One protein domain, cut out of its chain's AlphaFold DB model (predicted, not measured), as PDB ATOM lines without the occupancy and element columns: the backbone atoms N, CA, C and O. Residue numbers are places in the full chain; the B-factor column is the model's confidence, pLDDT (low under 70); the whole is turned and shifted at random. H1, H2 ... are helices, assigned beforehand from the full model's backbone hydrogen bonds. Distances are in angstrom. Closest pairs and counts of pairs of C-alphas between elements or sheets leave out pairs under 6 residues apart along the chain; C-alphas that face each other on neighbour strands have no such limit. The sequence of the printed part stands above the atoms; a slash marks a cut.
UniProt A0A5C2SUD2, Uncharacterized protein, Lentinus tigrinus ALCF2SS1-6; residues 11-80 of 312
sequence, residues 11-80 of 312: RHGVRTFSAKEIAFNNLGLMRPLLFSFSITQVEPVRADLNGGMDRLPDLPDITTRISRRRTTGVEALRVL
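What this domain is: This is residues 11 to 80 of the 312 residues of an uncharacterized protein of Lentinus tigrinus ALCF2SS1-6 (UniProt A0A5C2SUD2). From Arg 11 the backbone runs through H1, turns back by way of the short H2 and H3, returns as the long unnamed stretch 43 to 58, and ends in H4, whose residues 63 to 78 stick out as an arm that adds to the length. The 70 printed residues, with four named helices and no named strand, are all helix in class and extended: radius of gyration of the C-alphas 19.4 A, spans 63 by 26 by 16 A.

How they stand to each other: H2, residues 32 to 35, and H3, residues 39 to 42, are close but not clearly touching; their closest C-alphas, Leu 34 and Thr 40, are 7.5 A apart. H1, residues 19 to 28, is only just apart from H2, at 8.4 A. H4, residues 59 to 78, is apart from H1, H2 and H3. In H1 and H4 every O i to N i+4 pair is within hydrogen-bond range; H2 and H3 are too short for such a pair.

Where its parts are: Find C-alpha 19 at (-2.017, 148.719, 389.946), where H1 begins its 14.3 A. H4 runs 29.0 A to C-alpha 78 at (-18.946, 162.483, 365.410).

The domain as a whole: The farthest C-alphas, Val 42 and Leu 80, are 64.3 A apart. The printed part has no cut; the link from H3 to H4 is long. Look for pLDDT under 70 at residues 33 to 41, 67 and 69 to 80.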
ATOM      1  N   ARG A  11       5.214 155.802 374.485       77.88
ATOM      2  CA  ARG A  11       5.906 156.142 373.230       77.88
ATOM      3  C   ARG A  11       7.121 157.045 373.418       77.88
ATOM      4  O   ARG A  11       7.950 157.130 372.520       77.88
ATOM      5  N   HIS A  12       7.208 157.734 374.553       75.25
ATOM      6  CA  HIS A  12       8.300 158.658 374.852       75.25
ATOM      7  C   HIS A  12       9.408 157.985 375.684       75.25
ATOM      8  O   HIS A  12      10.248 158.672 376.257       75.25
ATOM      9  N   GLY A  13       9.420 156.645 375.750       77.25
ATOM     10  CA  GLY A  13      10.462 155.871 376.433       77.25
ATOM     11  C   GLY A  13      10.293 155.784 377.952       77.25
ATOM     12  O   GLY A  13      11.241 155.435 378.651       77.25
ATOM     13  N   VAL A  14       9.101 156.101 378.458       83.06
ATOM     14  CA  VAL A  14       8.733 156.008 379.877       83.06
ATOM     15  C   VAL A  14       7.829 154.802 380.092       83.06
ATOM     16  O   VAL A  14       7.099 154.410 379.189       83.06
ATOM     17  N   ARG A  15       7.868 154.193 381.277       83.56
ATOM     18  CA  ARG A  15       7.024 153.040 381.600       83.56
ATOM     19  C   ARG A  15       5.863 153.449 382.496       83.56
ATOM     20  O   ARG A  15       6.081 154.088 383.523       83.56
ATOM     21  N   THR A  16       4.644 153.058 382.129       85.94
ATOM     22  CA  THR A  16       3.493 153.139 383.034       85.94
ATOM     23  C   THR A  16       3.303 151.803 383.748       85.94
ATOM     24  O   THR A  16       3.762 150.765 383.274       85.94
ATOM     25  N   PHE A  17       2.680 151.826 384.925       85.19
ATOM     26  CA  PHE A  17       2.488 150.625 385.732       85.19
ATOM     27  C   PHE A  17       1.011 150.368 385.971       85.19
ATOM     28  O   PHE A  17       0.249 151.266 386.338       85.19
ATOM     29  N   SER A  18       0.619 149.107 385.839       87.56
ATOM     30  CA  SER A  18      -0.650 148.628 386.365       87.56
ATOM     31  C   SER A  18      -0.654 148.684 387.896       87.56
ATOM     32  O   SER A  18       0.385 148.545 388.546       87.56
ATOM     33  N   ALA A  19      -1.845 148.777 388.494       86.44
ATOM     34  CA  ALA A  19      -2.017 148.719 389.946       86.44
ATOM     35  C   ALA A  19      -1.355 147.473 390.572       86.44
ATOM     36  O   ALA A  19      -0.815 147.541 391.674       86.44
ATOM     37  N   LYS A  20      -1.341 146.339 389.854       88.75
ATOM     38  CA  LYS A  20      -0.673 145.106 390.308       88.75
ATOM     39  C   LYS A  20       0.855 145.211 390.284       88.75
ATOM     40  O   LYS A  20       1.510 144.694 391.183       88.75
ATOM     41  N   GLU A  21       1.420 145.877 389.282       88.00
ATOM     42  CA  GLU A  21       2.872 146.045 389.142       88.00
ATOM     43  C   GLU A  21       3.415 147.025 390.185       88.00
ATOM     44  O   GLU A  21       4.442 146.754 390.800       88.00
ATOM     45  N   ILE A  22       2.692 148.116 390.469       90.06
ATOM     46  CA  ILE A  22       3.111 149.056 391.517       90.06
ATOM     47  C   ILE A  22       2.998 148.441 392.915       90.06
ATOM     48  O   ILE A  22       3.855 148.677 393.766       90.06
ATOM     49  N   ALA A  23       1.993 147.587 393.140       88.94
ATOM     50  CA  ALA A  23       1.883 146.816 394.373       88.94
ATOM     51  C   ALA A  23       3.076 145.863 394.544       88.94
ATOM     52  O   ALA A  23       3.654 145.796 395.627       88.94
ATOM     53  N   PHE A  24       3.489 145.178 393.474       90.00
ATOM     54  CA  PHE A  24       4.679 144.329 393.486       90.00
ATOM     55  C   PHE A  24       5.959 145.124 393.789       90.00
ATOM     56  O   PHE A  24       6.750 144.707 394.635       90.00
ATOM     57  N   ASN A  25       6.132 146.297 393.173       87.81
ATOM     58  CA  ASN A  25       7.288 147.166 393.410       87.81
ATOM     59  C   ASN A  25       7.358 147.655 394.868       87.81
ATOM     60  O   ASN A  25       8.421 147.598 395.486       87.81
ATOM     61  N   ASN A  26       6.222 148.061 395.443       87.19
ATOM     62  CA  ASN A  26       6.134 148.477 396.846       87.19
ATOM     63  C   ASN A  26       6.433 147.322 397.813       87.19
ATOM     64  O   ASN A  26       7.177 147.495 398.775       87.19
ATOM     65  N   LEU A  27       5.904 146.125 397.545       87.69
ATOM     66  CA  LEU A  27       6.195 144.931 398.347       87.69
ATOM     67  C   LEU A  27       7.666 144.505 398.238       87.69
ATOM     68  O   LEU A  27       8.225 143.976 399.199       87.69
ATOM     69  N   GLY A  28       8.316 144.783 397.106       84.31
ATOM     70  CA  GLY A  28       9.751 144.575 396.919       84.31
ATOM     71  C   GLY A  28      10.605 145.315 397.951       84.31
ATOM     72  O   GLY A  28      11.602 144.758 398.413       84.31
ATOM     73  N   LEU A  29      10.179 146.506 398.388       80.88
ATOM     74  CA  LEU A  29      10.857 147.296 399.428       80.88
ATOM     75  C   LEU A  29      10.750 146.671 400.828       80.88
ATOM     76  O   LEU A  29      11.569 146.958 401.695       80.88
ATOM     77  N   MET A  30       9.779 145.781 401.042       81.31
ATOM     78  CA  MET A  30       9.583 145.063 402.307       81.31
ATOM     79  C   MET A  30      10.400 143.766 402.387       81.31
ATOM     80  O   MET A  30      10.336 143.049 403.387       81.31
ATOM     81  N   ARG A  31      11.157 143.417 401.335       80.75
ATOM     82  CA  ARG A  31      11.957 142.190 401.319       80.75
ATOM     83  C   ARG A  31      13.004 142.235 402.442       80.75
ATOM     84  O   ARG A  31      13.676 143.257 402.586       80.75
ATOM     85  N   PRO A  32      13.245 141.128 403.174       72.19
ATOM     86  CA  PRO A  32      14.220 141.096 404.264       72.19
ATOM     87  C   PRO A  32      15.624 141.570 403.869       72.19
ATOM     88  O   PRO A  32      16.319 142.135 404.687       72.19
ATOM     89  N   LEU A  33      16.056 141.452 402.614       66.62
ATOM     90  CA  LEU A  33      17.366 141.982 402.205       66.62
ATOM     91  C   LEU A  33      17.454 143.521 402.224       66.62
ATOM     92  O   LEU A  33      18.547 144.050 402.379       66.62
ATOM     93  N   LEU A  34      16.328 144.230 402.093       61.16
ATOM     94  CA  LEU A  34      16.251 145.695 402.189       61.16
ATOM     95  C   LEU A  34      15.814 146.154 403.588       61.16
ATOM     96  O   LEU A  34      16.278 147.182 404.068       61.16
ATOM     97  N   PHE A  35      14.954 145.373 404.251       57.44
ATOM     98  CA  PHE A  35      14.386 145.699 405.564       57.44
ATOM     99  C   PHE A  35      15.201 145.146 406.752       57.44
ATOM    100  O   PHE A  35      15.243 145.753 407.815       57.44
ATOM    101  N   SER A  36      15.858 143.993 406.584       50.03
ATOM    102  CA  SER A  36      16.659 143.300 407.614       50.03
ATOM    103  C   SER A  36      18.151 143.611 407.536       50.03
ATOM    104  O   SER A  36      18.860 143.334 408.500       50.03
ATOM    105  N   PHE A  37      18.657 144.155 406.427       52.09
ATOM    106  CA  PHE A  37      20.052 144.580 406.324       52.09
ATOM    107  C   PHE A  37      20.143 146.069 406.657       52.09
ATOM    108  O   PHE A  37      20.351 146.845 405.744       52.09
ATOM    109  N   SER A  38      19.883 146.446 407.918       51.81
ATOM    110  CA  SER A  38      20.153 147.708 408.658       51.81
ATOM    111  C   SER A  38      20.128 149.093 407.967       51.81
ATOM    112  O   SER A  38      20.296 150.094 408.649       51.81
ATOM    113  N   ILE A  39      19.897 149.224 406.664       61.19
ATOM    114  CA  ILE A  39      20.102 150.446 405.884       61.19
ATOM    115  C   ILE A  39      18.958 151.417 406.152       61.19
ATOM    116  O   ILE A  39      19.223 152.558 406.486       61.19
ATOM    117  N   THR A  40      17.700 150.959 406.135       61.53
ATOM    118  CA  THR A  40      16.534 151.806 406.461       61.53
ATOM    119  C   THR A  40      16.450 152.194 407.940       61.53
ATOM    120  O   THR A  40      15.703 153.102 408.288       61.53
ATOM    121  N   GLN A  41      17.155 151.474 408.822       67.81
ATOM    122  CA  GLN A  41      17.239 151.788 410.255       67.81
ATOM    123  C   GLN A  41      18.369 152.775 410.572       67.81
ATOM    124  O   GLN A  41      18.343 153.407 411.625       67.81
ATOM    125  N   VAL A  42      19.344 152.899 409.668       74.12
ATOM    126  CA  VAL A  42      20.494 153.799 409.796       74.12
ATOM    127  C   VAL A  42      20.255 155.091 409.006       74.12
ATOM    128  O   VAL A  42      20.525 156.169 409.528       74.12
ATOM    129  N   GLU A  43      19.674 155.013 407.802       72.12
ATOM    130  CA  GLU A  43      19.415 156.153 406.914       72.12
ATOM    131  C   GLU A  43      18.093 156.019 406.123       72.12
ATOM    132  O   GLU A  43      17.647 154.915 405.797       72.12
ATOM    133  N   PRO A  44      17.434 157.141 405.772       81.06
ATOM    134  CA  PRO A  44      16.210 157.113 404.978       81.06
ATOM    135  C   PRO A  44      16.481 156.653 403.537       81.06
ATOM    136  O   PRO A  44      17.286 157.241 402.816       81.06
ATOM    137  N   VAL A  45      15.745 155.638 403.077       80.94
ATOM    138  CA  VAL A  45      15.853 155.122 401.704       80.94
ATOM    139  C   VAL A  45      14.888 155.857 400.775       80.94
ATOM    140  O   VAL A  45      13.676 155.861 400.991       80.94
ATOM    141  N   ARG A  46      15.422 156.436 399.694       81.38
ATOM    142  CA  ARG A  46      14.640 157.028 398.601       81.38
ATOM    143  C   ARG A  46      14.561 156.042 397.435       81.38
ATOM    144  O   ARG A  46      15.531 155.875 396.703       81.38
ATOM    145  N   ALA A  47      13.410 155.394 397.270       84.31
ATOM    146  CA  ALA A  47      13.146 154.499 396.145       84.31
ATOM    147  C   ALA A  47      12.400 155.247 395.032       84.31
ATOM    148  O   ALA A  47      11.292 155.735 395.248       84.31
ATOM    149  N   ASP A  48      13.005 155.335 393.848       87.06
ATOM    150  CA  ASP A  48      12.351 155.877 392.656       87.06
ATOM    151  C   ASP A  48      11.581 154.767 391.922       87.06
ATOM    152  O   ASP A  48      12.170 153.824 391.391       87.06
ATOM    153  N   LEU A  49      10.250 154.882 391.915       86.94
ATOM    154  CA  LEU A  49       9.319 153.976 391.235       86.94
ATOM    155  C   LEU A  49       8.538 154.693 390.115       86.94
ATOM    156  O   LEU A  49       7.496 154.201 389.680       86.94
ATOM    157  N   ASN A  50       9.034 155.837 389.622       84.62
ATOM    158  CA  ASN A  50       8.341 156.685 388.640       84.62
ATOM    159  C   ASN A  50       8.399 156.157 387.196       84.62
ATOM    160  O   ASN A  50       7.821 156.762 386.294       84.62
ATOM    161  N   GLY A  51       9.127 155.066 386.934       86.00
ATOM    162  CA  GLY A  51       9.201 154.466 385.595       86.00
ATOM    163  C   GLY A  51       9.971 155.306 384.572       86.00
ATOM    164  O   GLY A  51       9.793 155.116 383.370       86.00
ATOM    165  N   GLY A  52      10.827 156.227 385.034       83.25
ATOM    166  CA  GLY A  52      11.626 157.107 384.177       83.25
ATOM    167  C   GLY A  52      10.905 158.378 383.721       83.25
ATOM    168  O   GLY A  52      11.404 159.054 382.823       83.25
ATOM    169  N   MET A  53       9.768 158.718 384.337       81.50
ATOM    170  CA  MET A  53       8.996 159.928 384.022       81.50
ATOM    171  C   MET A  53       9.797 161.225 384.235       81.50
ATOM    172  O   MET A  53       9.588 162.196 383.517       81.50
ATOM    173  N   ASP A  54      10.778 161.207 385.141       81.94
ATOM    174  CA  ASP A  54      11.661 162.344 385.445       81.94
ATOM    175  C   ASP A  54      12.600 162.730 384.286       81.94
ATOM    176  O   ASP A  54      13.209 163.797 384.298       81.94
ATOM    177  N   ARG A  55      12.724 161.877 383.258       79.88
ATOM    178  CA  ARG A  55      13.547 162.142 382.065       79.88
ATOM    179  C   ARG A  55      12.808 162.935 380.983       79.88
ATOM    180  O   ARG A  55      13.426 163.286 379.980       79.88
ATOM    181  N   LEU A  56      11.509 163.195 381.155       75.50
ATOM    182  CA  LEU A  56      10.710 163.984 380.218       75.50
ATOM    183  C   LEU A  56      10.701 165.459 380.647       75.50
ATOM    184  O   LEU A  56      10.041 165.782 381.634       75.50
ATOM    185  N   PRO A  57      11.373 166.367 379.912       71.56
ATOM    186  CA  PRO A  57      11.493 167.765 380.324       71.56
ATOM    187  C   PRO A  57      10.160 168.538 380.318       71.56
ATOM    188  O   PRO A  57      10.022 169.463 381.106       71.56
ATOM    189  N   ASP A  58       9.152 168.118 379.534       75.81
ATOM    190  CA  ASP A  58       7.893 168.868 379.347       75.81
ATOM    191  C   ASP A  58       6.624 167.992 379.444       75.81
ATOM    192  O   ASP A  58       5.777 167.951 378.545       75.81
ATOM    193  N   LEU A  59       6.463 167.257 380.548       73.06
ATOM    194  CA  LEU A  59       5.295 166.388 380.770       73.06
ATOM    195  C   LEU A  59       3.927 167.115 380.686       73.06
ATOM    196  O   LEU A  59       3.000 166.562 380.075       73.06
ATOM    197  N   PRO A  60       3.758 168.346 381.221       76.62
ATOM    198  CA  PRO A  60       2.495 169.079 381.115       76.62
ATOM    199  C   PRO A  60       2.114 169.396 379.662       76.62
ATOM    200  O   PRO A  60       0.959 169.233 379.261       76.62
ATOM    201  N   ASP A  61       3.084 169.746 378.825       79.44
ATOM    202  CA  ASP A  61       2.830 170.065 377.419       79.44
ATOM    203  C   ASP A  61       2.533 168.812 376.593       79.44
ATOM    204  O   ASP A  61       1.685 168.822 375.697       79.44
ATOM    205  N   ILE A  62       3.178 167.690 376.913       74.19
ATOM    206  CA  ILE A  62       2.919 166.406 376.253       74.19
ATOM    207  C   ILE A  62       1.502 165.912 376.583       74.19
ATOM    208  O   ILE A  62       0.757 165.521 375.678       74.19
ATOM    209  N   THR A  63       1.083 165.987 377.851       75.44
ATOM    210  CA  THR A  63      -0.268 165.563 378.276       75.44
ATOM    211  C   THR A  63      -1.364 166.397 377.605       75.44
ATOM    212  O   THR A  63      -2.335 165.845 377.071       75.44
ATOM    213  N   THR A  64      -1.189 167.721 377.551       80.00
ATOM    214  CA  THR A  64      -2.151 168.641 376.932       80.00
ATOM    215  C   THR A  64      -2.231 168.443 375.419       80.00
ATOM    216  O   THR A  64      -3.334 168.384 374.865       80.00
ATOM    217  N   ARG A  65      -1.093 168.239 374.737       78.44
ATOM    218  CA  ARG A  65      -1.052 167.937 373.294       78.44
ATOM    219  C   ARG A  65      -1.750 166.621 372.954       78.44
ATOM    220  O   ARG A  65      -2.506 166.579 371.980       78.44
ATOM    221  N   ILE A  66      -1.541 165.562 373.739       70.62
ATOM    222  CA  ILE A  66      -2.192 164.262 373.510       70.62
ATOM    223  C   ILE A  66      -3.706 164.371 373.740       70.62
ATOM    224  O   ILE A  66      -4.486 163.916 372.900       70.62
ATOM    225  N   SER A  67      -4.134 165.045 374.809       69.12
ATOM    226  CA  SER A  67      -5.556 165.293 375.087       69.12
ATOM    227  C   SER A  67      -6.237 166.086 373.958       69.12
ATOM    228  O   SER A  67      -7.321 165.728 373.480       69.12
ATOM    229  N   ARG A  68      -5.557 167.112 373.426       73.12
ATOM    230  CA  ARG A  68      -6.062 167.942 372.320       73.12
ATOM    231  C   ARG A  68      -6.149 167.191 370.984       73.12
ATOM    232  O   ARG A  68      -7.119 167.349 370.244       73.12
ATOM    233  N   ARG A  69      -5.172 166.335 370.660       69.75
ATOM    234  CA  ARG A  69      -5.232 165.481 369.452       69.75
ATOM    235  C   ARG A  69      -6.386 164.479 369.503       69.75
ATOM    236  O   ARG A  69      -6.985 164.175 368.477       69.75
ATOM    237  N   ARG A  70      -6.716 163.963 370.688       64.44
ATOM    238  CA  ARG A  70      -7.819 163.005 370.848       64.44
ATOM    239  C   ARG A  70      -9.184 163.669 370.737       64.44
ATOM    240  O   ARG A  70     -10.042 163.144 370.041       64.44
ATOM    241  N   THR A  71      -9.381 164.810 371.396       69.62
ATOM    242  CA  THR A  71     -10.646 165.565 371.320       69.62
ATOM    243  C   THR A  71     -10.980 165.929 369.878       69.62
ATOM    244  O   THR A  71     -12.042 165.555 369.394       69.62
ATOM    245  N   THR A  72     -10.017 166.497 369.151       68.75
ATOM    246  CA  THR A  72     -10.165 166.825 367.722       68.75
ATOM    247  C   THR A  72     -10.462 165.604 366.842       68.75
ATOM    248  O   THR A  72     -11.341 165.670 365.984       68.75
ATOM    249  N   GLY A  73      -9.799 164.465 367.075       66.31
ATOM    250  CA  GLY A  73     -10.081 163.219 366.351       66.31
ATOM    251  C   GLY A  73     -11.468 162.629 366.645       66.31
ATOM    252  O   GLY A  73     -12.140 162.143 365.739       66.31
ATOM    253  N   VAL A  74     -11.933 162.699 367.897       62.97
ATOM    254  CA  VAL A  74     -13.277 162.241 368.289       62.97
ATOM    255  C   VAL A  74     -14.361 163.159 367.717       62.97
ATOM    256  O   VAL A  74     -15.396 162.663 367.279       62.97
ATOM    257  N   GLU A  75     -14.130 164.473 367.679       62.16
ATOM    258  CA  GLU A  75     -15.038 165.447 367.056       62.16
ATOM    259  C   GLU A  75     -15.231 165.151 365.560       62.16
ATOM    260  O   GLU A  75     -16.363 165.100 365.082       62.16
ATOM    261  N   ALA A  76     -14.139 164.874 364.839       60.53
ATOM    262  CA  ALA A  76     -14.178 164.543 363.414       60.53
ATOM    263  C   ALA A  76     -14.968 163.250 363.129       60.53
ATOM    264  O   ALA A  76     -15.678 163.163 362.129       60.53
ATOM    265  N   LEU A  77     -14.905 162.266 364.030       58.56
ATOM    266  CA  LEU A  77     -15.674 161.022 363.918       58.56
ATOM    267  C   LEU A  77     -17.161 161.189 364.271       58.56
ATOM    268  O   LEU A  77     -17.983 160.414 363.790       58.56
ATOM    269  N   ARG A  78     -17.536 162.198 365.070       58.84
ATOM    270  CA  ARG A  78     -18.946 162.483 365.410       58.84
ATOM    271  C   ARG A  78     -19.736 163.088 364.247       58.84
ATOM    272  O   ARG A  78     -20.950 162.912 364.205       58.84
ATOM    273  N   VAL A  79     -19.066 163.780 363.322       57.91
ATOM    274  CA  VAL A  79     -19.690 164.393 362.131       57.91
ATOM    275  C   VAL A  79     -20.153 163.336 361.119       57.91
ATOM    276  O   VAL A  79     -21.119 163.563 360.395       57.91
ATOM    277  N   LEU A  80     -19.543 162.146 361.112       57.22
ATOM    278  CA  LEU A  80     -20.016 160.983 360.349       57.22
ATOM    279  C   LEU A  80     -21.206 160.331 361.064       57.22
ATOM    280  O   LEU A  80     -21.128 159.208 361.562       57.22
TER     281      LEU A  80